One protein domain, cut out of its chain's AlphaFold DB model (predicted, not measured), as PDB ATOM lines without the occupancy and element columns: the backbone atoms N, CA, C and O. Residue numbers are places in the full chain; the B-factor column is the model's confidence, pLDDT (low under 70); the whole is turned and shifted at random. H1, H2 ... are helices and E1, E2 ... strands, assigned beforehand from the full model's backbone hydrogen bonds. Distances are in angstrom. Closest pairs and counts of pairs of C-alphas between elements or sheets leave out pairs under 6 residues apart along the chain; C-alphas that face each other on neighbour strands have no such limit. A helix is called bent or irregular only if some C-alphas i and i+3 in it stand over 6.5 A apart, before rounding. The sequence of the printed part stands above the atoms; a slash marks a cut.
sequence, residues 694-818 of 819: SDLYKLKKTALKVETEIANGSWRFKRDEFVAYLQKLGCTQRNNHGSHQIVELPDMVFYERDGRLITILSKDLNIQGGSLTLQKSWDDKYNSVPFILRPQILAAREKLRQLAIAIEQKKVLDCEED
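What this domain is: This is residues 694 to 818 of the 819 residues of an uncharacterized protein of Alphaproteobacteria bacterium 16-39-46 (UniProt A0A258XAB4). One long helix, H4, makes the long axis, and two small strand pieces lie one after the other along it: the three-stranded sheet E1 E2 E5 near its first half and the hairpin E3 E4 near its later half. H2 packs on the three-stranded sheet, H1 packs across H2 on the side away from that sheet, and the short H3 follows the hairpin. The printed part has 125 residues, with four named helices and five named strands in the order H1 H2 E1 E2 E3 E4 H3 E5 H4; both sheets, of order E1 E2 E5 and E3 E4, are antiparallel, and the class is mixed, helices and strands. The whole is compact by its radius of gyration of the C-alphas, 15.9 A, yet elongated in outline, 56 by 32 by 24 A.

Where its parts are: H1, residues 702 to 711, begins with C-alpha 702 at (68.294, 71.589, 4.368) and is 14.3 A long. H2, residues 719 to 728, is also 14.3 A long. E1 holds residues 732 to 734 and E2 residues 740 to 744. E3, residues 748 to 753, and E4, residues 756 to 761, are each 16.0 A long. H3, residues 762 to 765, follows, then E5, residues 771 to 775. H4, residues 787 to 816, is 45.1 A long, from (47.910, 70.715, -0.804) to (76.006, 105.518, -6.504); it is irregular, but only just: C-alphas 788 and 791 are 6.9 A apart.

How they stand to each other: E2 is the inner strand of its sheet. E1 and E2 form a hairpin, with N 734 and O 742 at 2.9 A; E2 and E5 have N 741 and O 774 at 2.8 A. H2 is on this sheet at a height of 9.5 A, along the strands, at 12 degrees to E2 on the local plane. H1 touches H2, about perpendicular at 79 degrees; their closest C-alphas are those of Ala 703 and Tyr 725, 4.4 A apart. H4 only grazes the three-stranded sheet with residues 789 to 796; its closest C-alphas to E5 are those of Gln 792 and Leu 772, 7.4 A apart. E3 and E4 form a hairpin, with N 751 and O 758 at 3.0 A. E3 and H4 are near each other, with 10 pairs of C-alphas within 10 A. H3 and H4 only just touch, with 3 pairs of C-alphas within 8 A, by residues 803 to 806 of H4 alone; the closest are those of Ser 762 and Leu 803, 7.1 A apart. E2 and E3 are apart. In H1 and H2 every O i to N i+4 pair is within hydrogen-bond range, in H4 24 of 26; H3 is too short for such a pair.

The domain as a whole: The two C-alphas farthest apart, those of Lys 781 and Asp 818, are 56.4 A apart. The printed part has no cut. The link from E5 to H4, 11 residues, is long. The mean pLDDT of the printed part is 86.4; residues 756, 769, 779 to 780, 782 and 818 are under 70.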
ATOM      1  N   SER A 694      67.264  81.127  -4.642       94.62
ATOM      2  CA  SER A 694      68.587  80.527  -4.428       94.62
ATOM      3  C   SER A 694      69.728  81.455  -4.847       94.62
ATOM      4  O   SER A 694      70.814  81.349  -4.285       94.62
ATOM      5  N   ASP A 695      69.475  82.369  -5.789       94.12
ATOM      6  CA  ASP A 695      70.452  83.372  -6.223       94.12
ATOM      7  C   ASP A 695      70.542  84.517  -5.204       94.12
ATOM      8  O   ASP A 695      71.630  84.983  -4.873       94.12
ATOM      9  N   LEU A 696      69.389  84.929  -4.666       94.56
ATOM     10  CA  LEU A 696      69.250  86.069  -3.752       94.56
ATOM     11  C   LEU A 696      69.646  85.737  -2.303       94.56
ATOM     12  O   LEU A 696      70.132  86.587  -1.559       94.56
ATOM     13  N   TYR A 697      69.442  84.491  -1.870       93.56
ATOM     14  CA  TYR A 697      69.745  84.037  -0.517       93.56
ATOM     15  C   TYR A 697      70.798  82.932  -0.558       93.56
ATOM     16  O   TYR A 697      70.656  81.940  -1.266       93.56
ATOM     17  N   LYS A 698      71.834  83.038   0.285       92.88
ATOM     18  CA  LYS A 698      72.899  82.023   0.416       92.88
ATOM     19  C   LYS A 698      72.401  80.768   1.153       92.88
ATOM     20  O   LYS A 698      72.839  80.466   2.269       92.88
ATOM     21  N   LEU A 699      71.465  80.042   0.544       95.19
ATOM     22  CA  LEU A 699      70.855  78.835   1.094       95.19
ATOM     23  C   LEU A 699      71.856  77.673   1.102       95.19
ATOM     24  O   LEU A 699      72.574  77.424   0.137       95.19
ATOM     25  N   LYS A 700      71.908  76.927   2.211       94.44
ATOM     26  CA  LYS A 700      72.785  75.756   2.381       94.44
ATOM     27  C   LYS A 700      72.008  74.582   2.973       94.44
ATOM     28  O   LYS A 700      71.065  74.780   3.740       94.44
ATOM     29  N   LYS A 701      72.469  73.356   2.693       95.44
ATOM     30  CA  LYS A 701      71.979  72.102   3.299       95.44
ATOM     31  C   LYS A 701      70.450  71.944   3.165       95.44
ATOM     32  O   LYS A 701      69.927  71.928   2.057       95.44
ATOM     33  N   THR A 702      69.742  71.825   4.288       95.50
ATOM     34  CA  THR A 702      68.294  71.589   4.368       95.50
ATOM     35  C   THR A 702      67.475  72.688   3.700       95.50
ATOM     36  O   THR A 702      66.513  72.374   3.012       95.50
ATOM     37  N   ALA A 703      67.878  73.955   3.825       96.00
ATOM     38  CA  ALA A 703      67.163  75.067   3.202       96.00
ATOM     39  C   ALA A 703      67.236  75.013   1.665       96.00
ATOM     40  O   ALA A 703      66.234  75.239   0.994       96.00
ATOM     41  N   LEU A 704      68.396  74.636   1.112       96.88
ATOM     42  CA  LEU A 704      68.564  74.458  -0.335       96.88
ATOM     43  C   LEU A 704      67.728  73.278  -0.851       96.88
ATOM     44  O   LEU A 704      67.076  73.388  -1.886       96.88
ATOM     45  N   LYS A 705      67.695  72.169  -0.097       97.25
ATOM     46  CA  LYS A 705      66.852  71.007  -0.411       97.25
ATOM     47  C   LYS A 705      65.371  71.393  -0.478       97.25
ATOM     48  O   LYS A 705      64.702  71.040  -1.441       97.25
ATOM     49  N   VAL A 706      64.871  72.133   0.516       97.31
ATOM     50  CA  VAL A 706      63.479  72.616   0.537       97.31
ATOM     51  C   VAL A 706      63.180  73.480  -0.687       97.31
ATOM     52  O   VAL A 706      62.175  73.255  -1.352       97.31
ATOM     53  N   GLU A 707      64.065  74.414  -1.030       97.44
ATOM     54  CA  GLU A 707      63.879  75.278  -2.201       97.44
ATOM     55  C   GLU A 707      63.875  74.489  -3.520       97.44
ATOM     56  O   GLU A 707      63.031  74.732  -4.379       97.44
ATOM     57  N   THR A 708      64.739  73.477  -3.654       97.19
ATOM     58  CA  THR A 708      64.741  72.577  -4.823       97.19
ATOM     59  C   THR A 708      63.433  71.782  -4.924       97.19
ATOM     60  O   THR A 708      62.865  71.654  -6.004       97.19
ATOM     61  N   GLU A 709      62.907  71.286  -3.802       97.62
ATOM     62  CA  GLU A 709      61.630  70.561  -3.758       97.62
ATOM     63  C   GLU A 709      60.418  71.459  -4.076       97.62
ATOM     64  O   GLU A 709      59.432  70.987  -4.649       97.62
ATOM     65  N   ILE A 710      60.468  72.748  -3.715       97.00
ATOM     66  CA  ILE A 710      59.443  73.736  -4.093       97.00
ATOM     67  C   ILE A 710      59.545  74.054  -5.588       97.00
ATOM     68  O   ILE A 710      58.528  74.015  -6.281       97.00
ATOM     69  N   ALA A 711      60.752  74.325  -6.095       95.38
ATOM     70  CA  ALA A 711      60.995  74.647  -7.502       95.38
ATOM     71  C   ALA A 711      60.599  73.498  -8.443       95.38
ATOM     72  O   ALA A 711      59.967  73.730  -9.470       95.38
ATOM     73  N   ASN A 712      60.885  72.253  -8.050       96.50
ATOM     74  CA  ASN A 712      60.503  71.053  -8.798       96.50
ATOM     75  C   ASN A 712      59.020  70.675  -8.627       96.50
ATOM     76  O   ASN A 712      58.545  69.737  -9.266       96.50
ATOM     77  N   GLY A 713      58.287  71.348  -7.733       96.00
ATOM     78  CA  GLY A 713      56.886  71.045  -7.442       96.00
ATOM     79  C   GLY A 713      56.656  69.672  -6.797       96.00
ATOM     80  O   GLY A 713      55.536  69.158  -6.848       96.00
ATOM     81  N   SER A 714      57.679  69.063  -6.193       95.81
ATOM     82  CA  SER A 714      57.606  67.744  -5.551       95.81
ATOM     83  C   SER A 714      57.087  67.813  -4.113       95.81
ATOM     84  O   SER A 714      56.403  66.886  -3.673       95.81
ATOM     85  N   TRP A 715      57.332  68.925  -3.408       95.38
ATOM     86  CA  TRP A 715      56.805  69.207  -2.061       95.38
ATOM     87  C   TRP A 715      57.163  68.155  -0.989       95.38
ATOM     88  O   TRP A 715      56.411  67.992  -0.021       95.38
ATOM     89  N   ARG A 716      58.278  67.422  -1.145       94.56
ATOM     90  CA  ARG A 716      58.685  66.328  -0.240       94.56
ATOM     91  C   ARG A 716      59.654  66.815   0.834       94.56
ATOM     92  O   ARG A 716      60.835  66.472   0.845       94.56
ATOM     93  N   PHE A 717      59.138  67.620   1.752       94.31
ATOM     94  CA  PHE A 717      59.878  68.074   2.926       94.31
ATOM     95  C   PHE A 717      58.972  68.150   4.152       94.31
ATOM     96  O   PHE A 717      57.749  68.283   4.047       94.31
ATOM     97  N   LYS A 718      59.587  68.045   5.330       93.38
ATOM     98  CA  LYS A 718      58.903  68.100   6.623       93.38
ATOM     99  C   LYS A 718      58.665  69.540   7.064       93.38
ATOM    100  O   LYS A 718      59.344  70.471   6.631       93.38
ATOM    101  N   ARG A 719      57.726  69.708   7.996       91.75
ATOM    102  CA  ARG A 719      57.388  71.013   8.577       91.75
ATOM    103  C   ARG A 719      58.610  71.709   9.170       91.75
ATOM    104  O   ARG A 719      58.826  72.880   8.887       91.75
ATOM    105  N   ASP A 720      59.418  70.989   9.940       91.75
ATOM    106  CA  ASP A 720      60.590  71.567  10.607       91.75
ATOM    107  C   ASP A 720      61.676  71.980   9.605       91.75
ATOM    108  O   ASP A 720      62.319  73.014   9.777       91.75
ATOM    109  N   GLU A 721      61.832  71.227   8.508       94.81
ATOM    110  CA  GLU A 721      62.720  71.605   7.400       94.81
ATOM    111  C   GLU A 721      62.238  72.909   6.745       94.81
ATOM    112  O   GLU A 721      63.044  73.796   6.463       94.81
ATOM    113  N   PHE A 722      60.922  73.059   6.564       95.12
ATOM    114  CA  PHE A 722      60.324  74.270   6.007       95.12
ATOM    115  C   PHE A 722      60.422  75.481   6.945       95.12
ATOM    116  O   PHE A 722      60.703  76.588   6.496       95.12
ATOM    117  N   VAL A 723      60.243  75.288   8.254       93.19
ATOM    118  CA  VAL A 723      60.445  76.351   9.251       93.19
ATOM    119  C   VAL A 723      61.906  76.804   9.254       93.19
ATOM    120  O   VAL A 723      62.165  78.006   9.218       93.19
ATOM    121  N   ALA A 724      62.860  75.868   9.221       94.38
ATOM    122  CA  ALA A 724      64.281  76.194   9.125       94.38
ATOM    123  C   ALA A 724      64.611  76.945   7.823       94.38
ATOM    124  O   ALA A 724      65.420  77.872   7.834       94.38
ATOM    125  N   TYR A 725      63.964  76.580   6.713       96.44
ATOM    126  CA  TYR A 725      64.049  77.311   5.449       96.44
ATOM    127  C   TYR A 725      63.548  78.758   5.585       96.44
ATOM    128  O   TYR A 725      64.296  79.681   5.270       96.44
ATOM    129  N   LEU A 726      62.350  78.984   6.138       95.19
ATOM    130  CA  LEU A 726      61.801  80.335   6.334       95.19
ATOM    131  C   LEU A 726      62.659  81.196   7.275       95.19
ATOM    132  O   LEU A 726      62.872  82.376   7.008       95.19
ATOM    133  N   GLN A 727      63.217  80.609   8.335       94.12
ATOM    134  CA  GLN A 727      64.151  81.306   9.226       94.12
ATOM    135  C   GLN A 727      65.422  81.760   8.492       94.12
ATOM    136  O   GLN A 727      65.942  82.839   8.767       94.12
ATOM    137  N   LYS A 728      65.924  80.972   7.527       95.00
ATOM    138  CA  LYS A 728      67.062  81.376   6.681       95.00
ATOM    139  C   LYS A 728      66.727  82.506   5.710       95.00
ATOM    140  O   LYS A 728      67.642  83.216   5.310       95.00
ATOM    141  N   LEU A 729      65.448  82.698   5.394       94.06
ATOM    142  CA  LEU A 729      64.946  83.840   4.627       94.06
ATOM    143  C   LEU A 729      64.613  85.059   5.507       94.06
ATOM    144  O   LEU A 729      63.989  86.002   5.034       94.06
ATOM    145  N   GLY A 730      64.991  85.047   6.791       92.31
ATOM    146  CA  GLY A 730      64.764  86.171   7.705       92.31
ATOM    147  C   GLY A 730      63.348  86.251   8.281       92.31
ATOM    148  O   GLY A 730      62.997  87.265   8.877       92.31
ATOM    149  N   CYS A 731      62.528  85.206   8.134       93.25
ATOM    150  CA  CYS A 731      61.210  85.161   8.766       93.25
ATOM    151  C   CYS A 731      61.328  84.879  10.268       93.25
ATOM    152  O   CYS A 731      62.130  84.042  10.698       93.25
ATOM    153  N   THR A 732      60.480  85.519  11.069       92.69
ATOM    154  CA  THR A 732      60.442  85.342  12.523       92.69
ATOM    155  C   THR A 732      59.302  84.411  12.919       92.69
ATOM    156  O   THR A 732      58.204  84.425  12.366       92.69
ATOM    157  N   GLN A 733      59.559  83.537  13.888       90.62
ATOM    158  CA  GLN A 733      58.532  82.654  14.422       90.62
ATOM    159  C   GLN A 733      57.842  83.325  15.606       90.62
ATOM    160  O   GLN A 733      58.488  83.636  16.607       90.62
ATOM    161  N   ARG A 734      56.516  83.451  15.542       88.50
ATOM    162  CA  ARG A 734      55.711  83.877  16.682       88.50
ATOM    163  C   ARG A 734      55.255  82.651  17.461       88.50
ATOM    164  O   ARG A 734      54.437  81.852  16.995       88.50
ATOM    165  N   ASN A 735      55.827  82.482  18.649       75.31
ATOM    166  CA  ASN A 735      55.484  81.392  19.558       75.31
ATOM    167  C   ASN A 735      54.099  81.634  20.164       75.31
ATOM    168  O   ASN A 735      53.972  82.177  21.256       75.31
ATOM    169  N   ASN A 736      53.053  81.223  19.455       76.62
ATOM    170  CA  ASN A 736      51.716  81.139  20.024       76.62
ATOM    171  C   ASN A 736      51.541  79.773  20.696       76.62
ATOM    172  O   ASN A 736      51.862  78.744  20.105       76.62
ATOM    173  N   HIS A 737      50.960  79.741  21.899       73.12
ATOM    174  CA  HIS A 737      50.625  78.506  22.632       73.12
ATOM    175  C   HIS A 737      49.499  77.665  21.977       73.12
ATOM    176  O   HIS A 737      48.894  76.814  22.624       73.12
ATOM    177  N   GLY A 738      49.189  77.898  20.699       74.25
ATOM    178  CA  GLY A 738      48.108  77.240  19.969       74.25
ATOM    179  C   GLY A 738      48.538  75.993  19.189       74.25
ATOM    180  O   GLY A 738      49.713  75.652  19.073       74.25
ATOM    181  N   SER A 739      47.560  75.333  18.566       77.88
ATOM    182  CA  SER A 739      47.748  74.244  17.589       77.88
ATOM    183  C   SER A 739      48.316  74.708  16.238       77.88
ATOM    184  O   SER A 739      48.348  73.939  15.277       77.88
ATOM    185  N   HIS A 740      48.748  75.962  16.137       81.12
ATOM    186  CA  HIS A 740      49.278  76.560  14.921       81.12
ATOM    187  C   HIS A 740      50.514  77.386  15.260       81.12
ATOM    188  O   HIS A 740      50.527  78.119  16.247       81.12
ATOM    189  N   GLN A 741      51.539  77.278  14.423       86.00
ATOM    190  CA  GLN A 741      52.713  78.140  14.465       86.00
ATOM    191  C   GLN A 741      52.546  79.215  13.406       86.00
ATOM    192  O   GLN A 741      52.314  78.904  12.238       86.00
ATOM    193  N   ILE A 742      52.664  80.467  13.820       88.19
ATOM    194  CA  ILE A 742      52.610  81.604  12.912       88.19
ATOM    195  C   ILE A 742      54.051  82.003  12.608       88.19
ATOM    196  O   ILE A 742      54.843  82.233  13.523       88.19
ATOM    197  N   VAL A 743      54.396  82.026  11.326       90.94
ATOM    198  CA  VAL A 743      55.679  82.530  10.838       90.94
ATOM    199  C   VAL A 743      55.411  83.873  10.174       90.94
ATOM    200  O   VAL A 743      54.656  83.943   9.205       90.94
ATOM    201  N   GLU A 744      55.967  84.934  10.738       91.19
ATOM    202  CA  GLU A 744      55.841  86.297  10.236       91.19
ATOM    203  C   GLU A 744      56.950  86.540   9.203       91.19
ATOM    204  O   GLU A 744      58.125  86.234   9.428       91.19
ATOM    205  N   LEU A 745      56.551  87.024   8.026       89.38
ATOM    206  CA  LEU A 745      57.486  87.506   7.015       89.38
ATOM    207  C   LEU A 745      58.185  88.764   7.561       89.38
ATOM    208  O   LEU A 745      57.569  89.501   8.330       89.38
ATOM    209  N   PRO A 746      59.442  89.031   7.180       86.50
ATOM    210  CA  PRO A 746      60.154  90.213   7.646       86.50
ATOM    211  C   PRO A 746      59.414  91.500   7.245       86.50
ATOM    212  O   PRO A 746      59.293  91.834   6.064       86.50
ATOM    213  N   ASP A 747      58.931  92.235   8.249       79.06
ATOM    214  CA  ASP A 747      58.348  93.577   8.083       79.06
ATOM    215  C   ASP A 747      59.424  94.647   7.848       79.06
ATOM    216  O   ASP A 747      59.138  95.738   7.349       79.06
ATOM    217  N   MET A 748      60.663  94.330   8.221       77.75
ATOM    218  CA  MET A 748      61.832  95.184   8.095       77.75
ATOM    219  C   MET A 748      63.078  94.325   7.884       77.75
ATOM    220  O   MET A 748      63.191  93.240   8.460       77.75
ATOM    221  N   VAL A 749      64.020  94.811   7.080       75.94
ATOM    222  CA  VAL A 749      65.333  94.181   6.907       75.94
ATOM    223  C   VAL A 749      66.420  95.185   7.239       75.94
ATOM    224  O   VAL A 749      66.348  96.351   6.855       75.94
ATOM    225  N   PHE A 750      67.430  94.711   7.961       77.06
ATOM    226  CA  PHE A 750      68.594  95.494   8.332       77.06
ATOM    227  C   PHE A 750      69.794  95.061   7.498       77.06
ATOM    228  O   PHE A 750      70.035  93.862   7.335       77.06
ATOM    229  N   TYR A 751      70.577  96.015   7.013       78.69
ATOM    230  CA  TYR A 751      71.940  95.747   6.570       78.69
ATOM    231  C   TYR A 751      72.879  96.801   7.135       78.69
ATOM    232  O   TYR A 751      72.499  97.947   7.357       78.69
ATOM    233  N   GLU A 752      74.102  96.378   7.411       79.12
ATOM    234  CA  GLU A 752      75.155  97.258   7.885       79.12
ATOM    235  C   GLU A 752      75.943  97.783   6.684       79.12
ATOM    236  O   GLU A 752      76.339  97.006   5.810       79.12
ATOM    237  N   ARG A 753      76.144  99.098   6.640       75.38
ATOM    238  CA  ARG A 753      76.963  99.798   5.652       75.38
ATOM    239  C   ARG A 753      77.831 100.813   6.386       75.38
ATOM    240  O   ARG A 753      77.302 101.625   7.138       75.38
ATOM    241  N   ASP A 754      79.149 100.723   6.225       81.50
ATOM    242  CA  ASP A 754      80.125 101.631   6.853       81.50
ATOM    243  C   ASP A 754      79.933 101.803   8.375       81.50
ATOM    244  O   ASP A 754      80.028 102.898   8.931       81.50
ATOM    245  N   GLY A 755      79.598 100.705   9.065       81.06
ATOM    246  CA  GLY A 755      79.320 100.694  10.507       81.06
ATOM    247  C   GLY A 755      77.974 101.314  10.911       81.06
ATOM    248  O   GLY A 755      77.704 101.476  12.103       81.06
ATOM    249  N   ARG A 756      77.115 101.675   9.949       69.56
ATOM    250  CA  ARG A 756      75.751 102.173  10.173       69.56
ATOM    251  C   ARG A 756      74.727 101.106   9.806       69.56
ATOM    252  O   ARG A 756      74.782 100.502   8.739       69.56
ATOM    253  N   LEU A 757      73.757 100.897  10.691       77.38
ATOM    254  CA  LEU A 757      72.650  99.973  10.463       77.38
ATOM    255  C   LEU A 757      71.544 100.673   9.662       77.38
ATOM    256  O   LEU A 757      70.822 101.513  10.200       77.38
ATOM    257  N   ILE A 758      71.395 100.320   8.388       76.88
ATOM    258  CA  ILE A 758      70.315 100.814   7.531       76.88
ATOM    259  C   ILE A 758      69.120  99.872   7.663       76.88
ATOM    260  O   ILE A 758      69.250  98.652   7.556       76.88
ATOM    261  N   THR A 759      67.944 100.451   7.910       80.50
ATOM    262  CA  THR A 759      66.678  99.722   8.050       80.50
ATOM    263  C   THR A 759      65.794 100.001   6.841       80.50
ATOM    264  O   THR A 759      65.456 101.152   6.577       80.50
ATOM    265  N   ILE A 760      65.392  98.955   6.120       74.94
ATOM    266  CA  ILE A 760      64.404  99.033   5.039       74.94
ATOM    267  C   ILE A 760      63.092  98.468   5.573       74.94
ATOM    268  O   ILE A 760      63.050  97.301   5.965       74.94
ATOM    269  N   LEU A 761      62.026  99.269   5.587       75.31
ATOM    270  CA  LEU A 761      60.693  98.784   5.936       75.31
ATOM    271  C   LEU A 761      60.023  98.207   4.685       75.31
ATOM    272  O   LEU A 761      59.940  98.868   3.653       75.31
ATOM    273  N   SER A 762      59.472  96.997   4.783       74.50
ATOM    274  CA  SER A 762      58.763  96.339   3.673       74.50
ATOM    275  C   SER A 762      57.570  97.174   3.177       74.50
ATOM    276  O   SER A 762      57.238  97.159   1.991       74.50
ATOM    277  N   LYS A 763      56.966  97.973   4.070       75.94
ATOM    278  CA  LYS A 763      55.894  98.927   3.740       75.94
ATOM    279  C   LYS A 763      56.334 100.021   2.769       75.94
ATOM    280  O   LYS A 763      55.542 100.370   1.902       75.94
ATOM    281  N   ASP A 764      57.568 100.508   2.879       77.94
ATOM    282  CA  ASP A 764      58.084 101.585   2.021       77.94
ATOM    283  C   ASP A 764      58.245 101.111   0.570       77.94
ATOM    284  O   ASP A 764      58.199 101.901  -0.366       77.94
ATOM    285  N   LEU A 765      58.371  99.796   0.381       72.25
ATOM    286  CA  LEU A 765      58.466  99.137  -0.920       72.25
ATOM    287  C   LEU A 765      57.099  98.684  -1.463       72.25
ATOM    288  O   LEU A 765      57.044  97.964  -2.458       72.25
ATOM    289  N   ASN A 766      55.991  99.039  -0.798       75.50
ATOM    290  CA  ASN A 766      54.650  98.499  -1.060       75.50
ATOM    291  C   ASN A 766      54.561  96.958  -0.983       75.50
ATOM    292  O   ASN A 766      53.592  96.353  -1.452       75.50
ATOM    293  N   ILE A 767      55.524  96.300  -0.331       74.19
ATOM    294  CA  ILE A 767      55.511  94.856  -0.094       74.19
ATOM    295  C   ILE A 767      54.861  94.629   1.272       74.19
ATOM    296  O   ILE A 767      55.500  94.716   2.320       74.19
ATOM    297  N   GLN A 768      53.554  94.347   1.291       70.44
ATOM    298  CA  GLN A 768      52.864  94.041   2.548       70.44
ATOM    299  C   GLN A 768      53.442  92.770   3.184       70.44
ATOM    300  O   GLN A 768      53.236  91.655   2.672       70.44
ATOM    301  N   GLY A 769      54.100  92.961   4.332       64.25
ATOM    302  CA  GLY A 769      54.413  91.910   5.290       64.25
ATOM    303  C   GLY A 769      53.162  91.090   5.596       64.25
ATOM    304  O   GLY A 769      52.037  91.593   5.621       64.25
ATOM    305  N   GLY A 770      53.333  89.781   5.699       79.94
ATOM    306  CA  GLY A 770      52.241  88.844   5.921       79.94
ATOM    307  C   GLY A 770      52.670  87.765   6.893       79.94
ATOM    308  O   GLY A 770      53.836  87.668   7.262       79.94
ATOM    309  N   SER A 771      51.730  86.922   7.290       85.75
ATOM    310  CA  SER A 771      52.033  85.769   8.124       85.75
ATOM    311  C   SER A 771      51.571  84.487   7.455       85.75
ATOM    312  O   SER A 771      50.543  84.439   6.777       85.75
ATOM    313  N   LEU A 772      52.361  83.435   7.641       88.62
ATOM    314  CA  LEU A 772      52.031  82.088   7.222       88.62
ATOM    315  C   LEU A 772      51.661  81.276   8.461       88.62
ATOM    316  O   LEU A 772      52.455  81.129   9.390       88.62
ATOM    317  N   THR A 773      50.441  80.744   8.480       88.19
ATOM    318  CA  THR A 773      49.963  79.912   9.589       88.19
ATOM    319  C   THR A 773      50.187  78.441   9.258       88.19
ATOM    320  O   THR A 773      49.545  77.881   8.372       88.19
ATOM    321  N   LEU A 774      51.093  77.797   9.989       87.75
ATOM    322  CA  LEU A 774      51.442  76.389   9.838       87.75
ATOM    323  C   LEU A 774      50.714  75.548  10.895       87.75
ATOM    324  O   LEU A 774      50.795  75.824  12.090       87.75
ATOM    325  N   GLN A 775      50.002  74.503  10.471       84.50
ATOM    326  CA  GLN A 775      49.334  73.562  11.382       84.50
ATOM    327  C   GLN A 775      50.348  72.724  12.186       84.50
ATOM    328  O   GLN A 775      51.422  72.405  11.674       84.50
ATOM    329  N   LYS A 776      50.010  72.357  13.437       76.19
ATOM    330  CA  LYS A 776      50.919  71.654  14.371       76.19
ATOM    331  C   LYS A 776      51.440  70.309  13.855       76.19
ATOM    332  O   LYS A 776      52.574  69.941  14.142       76.19
ATOM    333  N   SER A 777      50.646  69.583  13.089       76.81
ATOM    334  CA  SER A 777      51.069  68.334  12.464       76.81
ATOM    335  C   SER A 777      50.769  68.428  10.981       76.81
ATOM    336  O   SER A 777      49.606  68.514  10.585       76.81
ATOM    337  N   TRP A 778      51.815  68.434  10.158       84.69
ATOM    338  CA  TRP A 778      51.642  67.907   8.809       84.69
ATOM    339  C   TRP A 778      51.476  66.411   8.981       84.69
ATOM    340  O   TRP A 778      52.136  65.824   9.828       84.69
ATOM    341  N   ASP A 779      50.521  65.835   8.272       69.12
ATOM    342  CA  ASP A 779      50.163  64.436   8.433       69.12
ATOM    343  C   ASP A 779      51.417  63.575   8.190       69.12
ATOM    344  O   ASP A 779      51.900  63.472   7.055       69.12
ATOM    345  N   ASP A 780      51.992  63.030   9.273       67.88
ATOM    346  CA  ASP A 780      53.294  62.336   9.275       67.88
ATOM    347  C   ASP A 780      53.314  61.193   8.254       67.88
ATOM    348  O   ASP A 780      54.357  60.825   7.710       67.88
ATOM    349  N   LYS A 781      52.122  60.680   7.933       72.12
ATOM    350  CA  LYS A 781      51.879  59.648   6.933       72.12
ATOM    351  C   LYS A 781      52.366  60.023   5.531       72.12
ATOM    352  O   LYS A 781      52.763  59.133   4.784       72.12
ATOM    353  N   TYR A 782      52.338  61.303   5.155       69.62
ATOM    354  CA  TYR A 782      52.604  61.718   3.775       69.62
ATOM    355  C   TYR A 782      53.963  62.390   3.563       69.62
ATOM    356  O   TYR A 782      54.312  62.609   2.403       69.62
ATOM    357  N   ASN A 783      54.723  62.714   4.625       80.19
ATOM    358  CA  ASN A 783      56.040  63.384   4.554       80.19
ATOM    359  C   ASN A 783      56.105  64.514   3.498       80.19
ATOM    360  O   ASN A 783      57.109  64.693   2.805       80.19
ATOM    361  N   SER A 784      55.002  65.237   3.312       87.94
ATOM    362  CA  SER A 784      54.850  66.218   2.243       87.94
ATOM    363  C   SER A 784      53.921  67.341   2.660       87.94
ATOM    364  O   SER A 784      53.097  67.206   3.568       87.94
ATOM    365  N   VAL A 785      54.065  68.474   1.977       90.75
ATOM    366  CA  VAL A 785      53.273  69.669   2.260       90.75
ATOM    367  C   VAL A 785      51.797  69.433   1.907       90.75
ATOM    368  O   VAL A 785      51.496  69.090   0.748       90.75
ATOM    369  N   PRO A 786      50.862  69.697   2.845       90.19
ATOM    370  CA  PRO A 786      49.428  69.698   2.574       90.19
ATOM    371  C   PRO A 786      49.081  70.558   1.357       90.19
ATOM    372  O   PRO A 786      49.535  71.696   1.242       90.19
ATOM    373  N   PHE A 787      48.239  70.041   0.458       89.94
ATOM    374  CA  PHE A 787      47.910  70.715  -0.804       89.94
ATOM    375  C   PHE A 787      47.398  72.150  -0.601       89.94
ATOM    376  O   PHE A 787      47.770  73.051  -1.348       89.94
ATOM    377  N   ILE A 788      46.631  72.379   0.470       87.56
ATOM    378  CA  ILE A 788      46.076  73.689   0.831       87.56
ATOM    379  C   ILE A 788      47.141  74.750   1.162       87.56
ATOM    380  O   ILE A 788      46.892  75.938   0.976       87.56
ATOM    381  N   LEU A 789      48.333  74.344   1.618       88.25
ATOM    382  CA  LEU A 789      49.414  75.268   1.980       88.25
ATOM    383  C   LEU A 789      50.291  75.649   0.783       88.25
ATOM    384  O   LEU A 789      50.954  76.680   0.824       88.25
ATOM    385  N   ARG A 790      50.292  74.865  -0.303       94.31
ATOM    386  CA  ARG A 790      51.199  75.079  -1.447       94.31
ATOM    387  C   ARG A 790      51.032  76.459  -2.101       94.31
ATOM    388  O   ARG A 790      52.046  77.135  -2.263       94.31
ATOM    389  N   PRO A 791      49.808  76.948  -2.402       93.00
ATOM    390  CA  PRO A 791      49.637  78.290  -2.969       93.00
ATOM    391  C   PRO A 791      50.104  79.397  -2.019       93.00
ATOM    392  O   PRO A 791      50.671  80.394  -2.456       93.00
ATOM    393  N   GLN A 792      49.909  79.210  -0.709       89.62
ATOM    394  CA  GLN A 792      50.332  80.174   0.308       89.62
ATOM    395  C   GLN A 792      51.860  80.234   0.420       89.62
ATOM    396  O   GLN A 792      52.423  81.319   0.530       89.62
ATOM    397  N   ILE A 793      52.532  79.081   0.332       93.25
ATOM    398  CA  ILE A 793      53.996  78.996   0.309       93.25
ATOM    399  C   ILE A 793      54.557  79.675  -0.941       93.25
ATOM    400  O   ILE A 793      55.504  80.443  -0.821       93.25
ATOM    401  N   LEU A 794      53.966  79.451  -2.122       94.44
ATOM    402  CA  LEU A 794      54.400  80.124  -3.353       94.44
ATOM    403  C   LEU A 794      54.215  81.644  -3.273       94.44
ATOM    404  O   LEU A 794      55.115  82.384  -3.655       94.44
ATOM    405  N   ALA A 795      53.092  82.113  -2.725       89.69
ATOM    406  CA  ALA A 795      52.855  83.541  -2.533       89.69
ATOM    407  C   ALA A 795      53.844  84.167  -1.534       89.69
ATOM    408  O   ALA A 795      54.367  85.253  -1.776       89.69
ATOM    409  N   ALA A 796      54.135  83.480  -0.425       90.00
ATOM    410  CA  ALA A 796      55.142  83.917   0.541       90.00
ATOM    411  C   ALA A 796      56.552  83.941  -0.076       90.00
ATOM    412  O   ALA A 796      57.294  84.899   0.130       90.00
ATOM    413  N   ARG A 797      56.893  82.922  -0.876       93.31
ATOM    414  CA  ARG A 797      58.150  82.826  -1.630       93.31
ATOM    415  C   ARG A 797      58.318  84.027  -2.562       93.31
ATOM    416  O   ARG A 797      59.341  84.696  -2.513       93.31
ATOM    417  N   GLU A 798      57.299  84.354  -3.348       93.06
ATOM    418  CA  GLU A 798      57.364  85.492  -4.270       93.06
ATOM    419  C   GLU A 798      57.561  86.828  -3.541       93.06
ATOM    420  O   GLU A 798      58.397  87.633  -3.945       93.06
ATOM    421  N   LYS A 799      56.888  87.037  -2.404       89.19
ATOM    422  CA  LYS A 799      57.103  88.235  -1.576       89.19
ATOM    423  C   LYS A 799      58.536  88.340  -1.048       89.19
ATOM    424  O   LYS A 799      59.117  89.421  -1.073       89.19
ATOM    425  N   LEU A 800      59.117  87.231  -0.586       91.56
ATOM    426  CA  LEU A 800      60.503  87.192  -0.097       91.56
ATOM    427  C   LEU A 800      61.524  87.429  -1.216       91.56
ATOM    428  O   LEU A 800      62.574  88.023  -0.965       91.56
ATOM    429  N   ARG A 801      61.212  86.987  -2.440       93.62
ATOM    430  CA  ARG A 801      62.008  87.251  -3.645       93.62
ATOM    431  C   ARG A 801      62.009  88.742  -3.983       93.62
ATOM    432  O   ARG A 801      63.076  89.335  -4.091       93.62
ATOM    433  N   GLN A 802      60.825  89.350  -4.072       90.44
ATOM    434  CA  GLN A 802      60.664  90.783  -4.347       90.44
ATOM    435  C   GLN A 802      61.369  91.644  -3.297       90.44
ATOM    436  O   GLN A 802      62.067  92.594  -3.643       90.44
ATOM    437  N   LEU A 803      61.250  91.268  -2.021       88.25
ATOM    438  CA  LEU A 803      61.918  91.971  -0.931       88.25
ATOM    439  C   LEU A 803      63.446  91.923  -1.072       88.25
ATOM    440  O   LEU A 803      64.099  92.950  -0.920       88.25
ATOM    441  N   ALA A 804      64.020  90.763  -1.400       91.12
ATOM    442  CA  ALA A 804      65.466  90.645  -1.591       91.12
ATOM    443  C   ALA A 804      65.978  91.447  -2.794       91.12
ATOM    444  O   ALA A 804      66.998  92.121  -2.673       91.12
ATOM    445  N   ILE A 805      65.251  91.432  -3.916       90.81
ATOM    446  CA  ILE A 805      65.593  92.237  -5.100       90.81
ATOM    447  C   ILE A 805      65.602  93.723  -4.747       90.81
ATOM    448  O   ILE A 805      66.570  94.417  -5.049       90.81
ATOM    449  N   ALA A 806      64.562  94.198  -4.062       87.19
ATOM    450  CA  ALA A 806      64.462  95.593  -3.654       87.19
ATOM    451  C   ALA A 806      65.599  96.009  -2.704       87.19
ATOM    452  O   ALA A 806      66.123  97.115  -2.809       87.19
ATOM    453  N   ILE A 807      66.018  95.116  -1.801       86.00
ATOM    454  CA  ILE A 807      67.158  95.363  -0.907       86.00
ATOM    455  C   ILE A 807      68.461  95.484  -1.697       86.00
ATOM    456  O   ILE A 807      69.263  96.367  -1.405       86.00
ATOM    457  N   GLU A 808      68.701  94.612  -2.674       89.88
ATOM    458  CA  GLU A 808      69.908  94.692  -3.501       89.88
ATOM    459  C   GLU A 808      69.919  95.932  -4.393       89.88
ATOM    460  O   GLU A 808      70.939  96.606  -4.461       89.88
ATOM    461  N   GLN A 809      68.788  96.280  -5.010       88.81
ATOM    462  CA  GLN A 809      68.665  97.509  -5.800       88.81
ATOM    463  C   GLN A 809      68.936  98.748  -4.948       88.81
ATOM    464  O   GLN A 809      69.699  99.616  -5.357       88.81
ATOM    465  N   LYS A 810      68.382  98.802  -3.730       85.56
ATOM    466  CA  LYS A 810      68.639  99.910  -2.808       85.56
ATOM    467  C   LYS A 810      70.106  99.981  -2.376       85.56
ATOM    468  O   LYS A 810      70.659 101.066  -2.314       85.56
ATOM    469  N   LYS A 811      70.765  98.838  -2.160       85.50
ATOM    470  CA  LYS A 811      72.212  98.810  -1.891       85.50
ATOM    471  C   LYS A 811      73.040  99.377  -3.042       85.50
ATOM    472  O   LYS A 811      74.049 100.005  -2.767       85.50
ATOM    473  N   VAL A 812      72.648  99.124  -4.291       86.81
ATOM    474  CA  VAL A 812      73.342  99.671  -5.468       86.81
ATOM    475  C   VAL A 812      73.121 101.179  -5.564       86.81
ATOM    476  O   VAL A 812      74.095 101.909  -5.674       86.81
ATOM    477  N   LEU A 813      71.872 101.638  -5.435       85.25
ATOM    478  CA  LEU A 813      71.536 103.065  -5.483       85.25
ATOM    479  C   LEU A 813      72.253 103.862  -4.394       85.25
ATOM    480  O   LEU A 813      72.833 104.902  -4.681       85.25
ATOM    481  N   ASP A 814      72.273 103.353  -3.161       80.19
ATOM    482  CA  ASP A 814      72.961 104.059  -2.085       80.19
ATOM    483  C   ASP A 814      74.488 104.122  -2.341       80.19
ATOM    484  O   ASP A 814      75.139 105.044  -1.855       80.19
ATOM    485  N   CYS A 815      75.083 103.160  -3.066       80.06
ATOM    486  CA  CYS A 815      76.502 103.209  -3.448       80.06
ATOM    487  C   CYS A 815      76.794 104.266  -4.521       80.06
ATOM    488  O   CYS A 815      77.877 104.839  -4.496       80.06
ATOM    489  N   GLU A 816      75.856 104.520  -5.436       82.31
ATOM    490  CA  GLU A 816      76.006 105.518  -6.504       82.31
ATOM    491  C   GLU A 816      75.847 106.962  -5.998       82.31
ATOM    492  O   GLU A 816      76.392 107.872  -6.607       82.31
ATOM    493  N   GLU A 817      75.136 107.198  -4.887       77.19
ATOM    494  CA  GLU A 817      74.993 108.546  -4.301       77.19
ATOM    495  C   GLU A 817      76.253 109.050  -3.564       77.19
ATOM    496  O   GLU A 817      76.345 110.242  -3.267       77.19
ATOM    497  N   ASP A 818      77.210 108.165  -3.265       58.84
ATOM    498  CA  ASP A 818      78.466 108.508  -2.579       58.84
ATOM    499  C   ASP A 818      79.670 108.681  -3.536       58.84
ATOM    500  O   ASP A 818      80.730 109.136  -3.089       58.84
TER     501      ASP A 818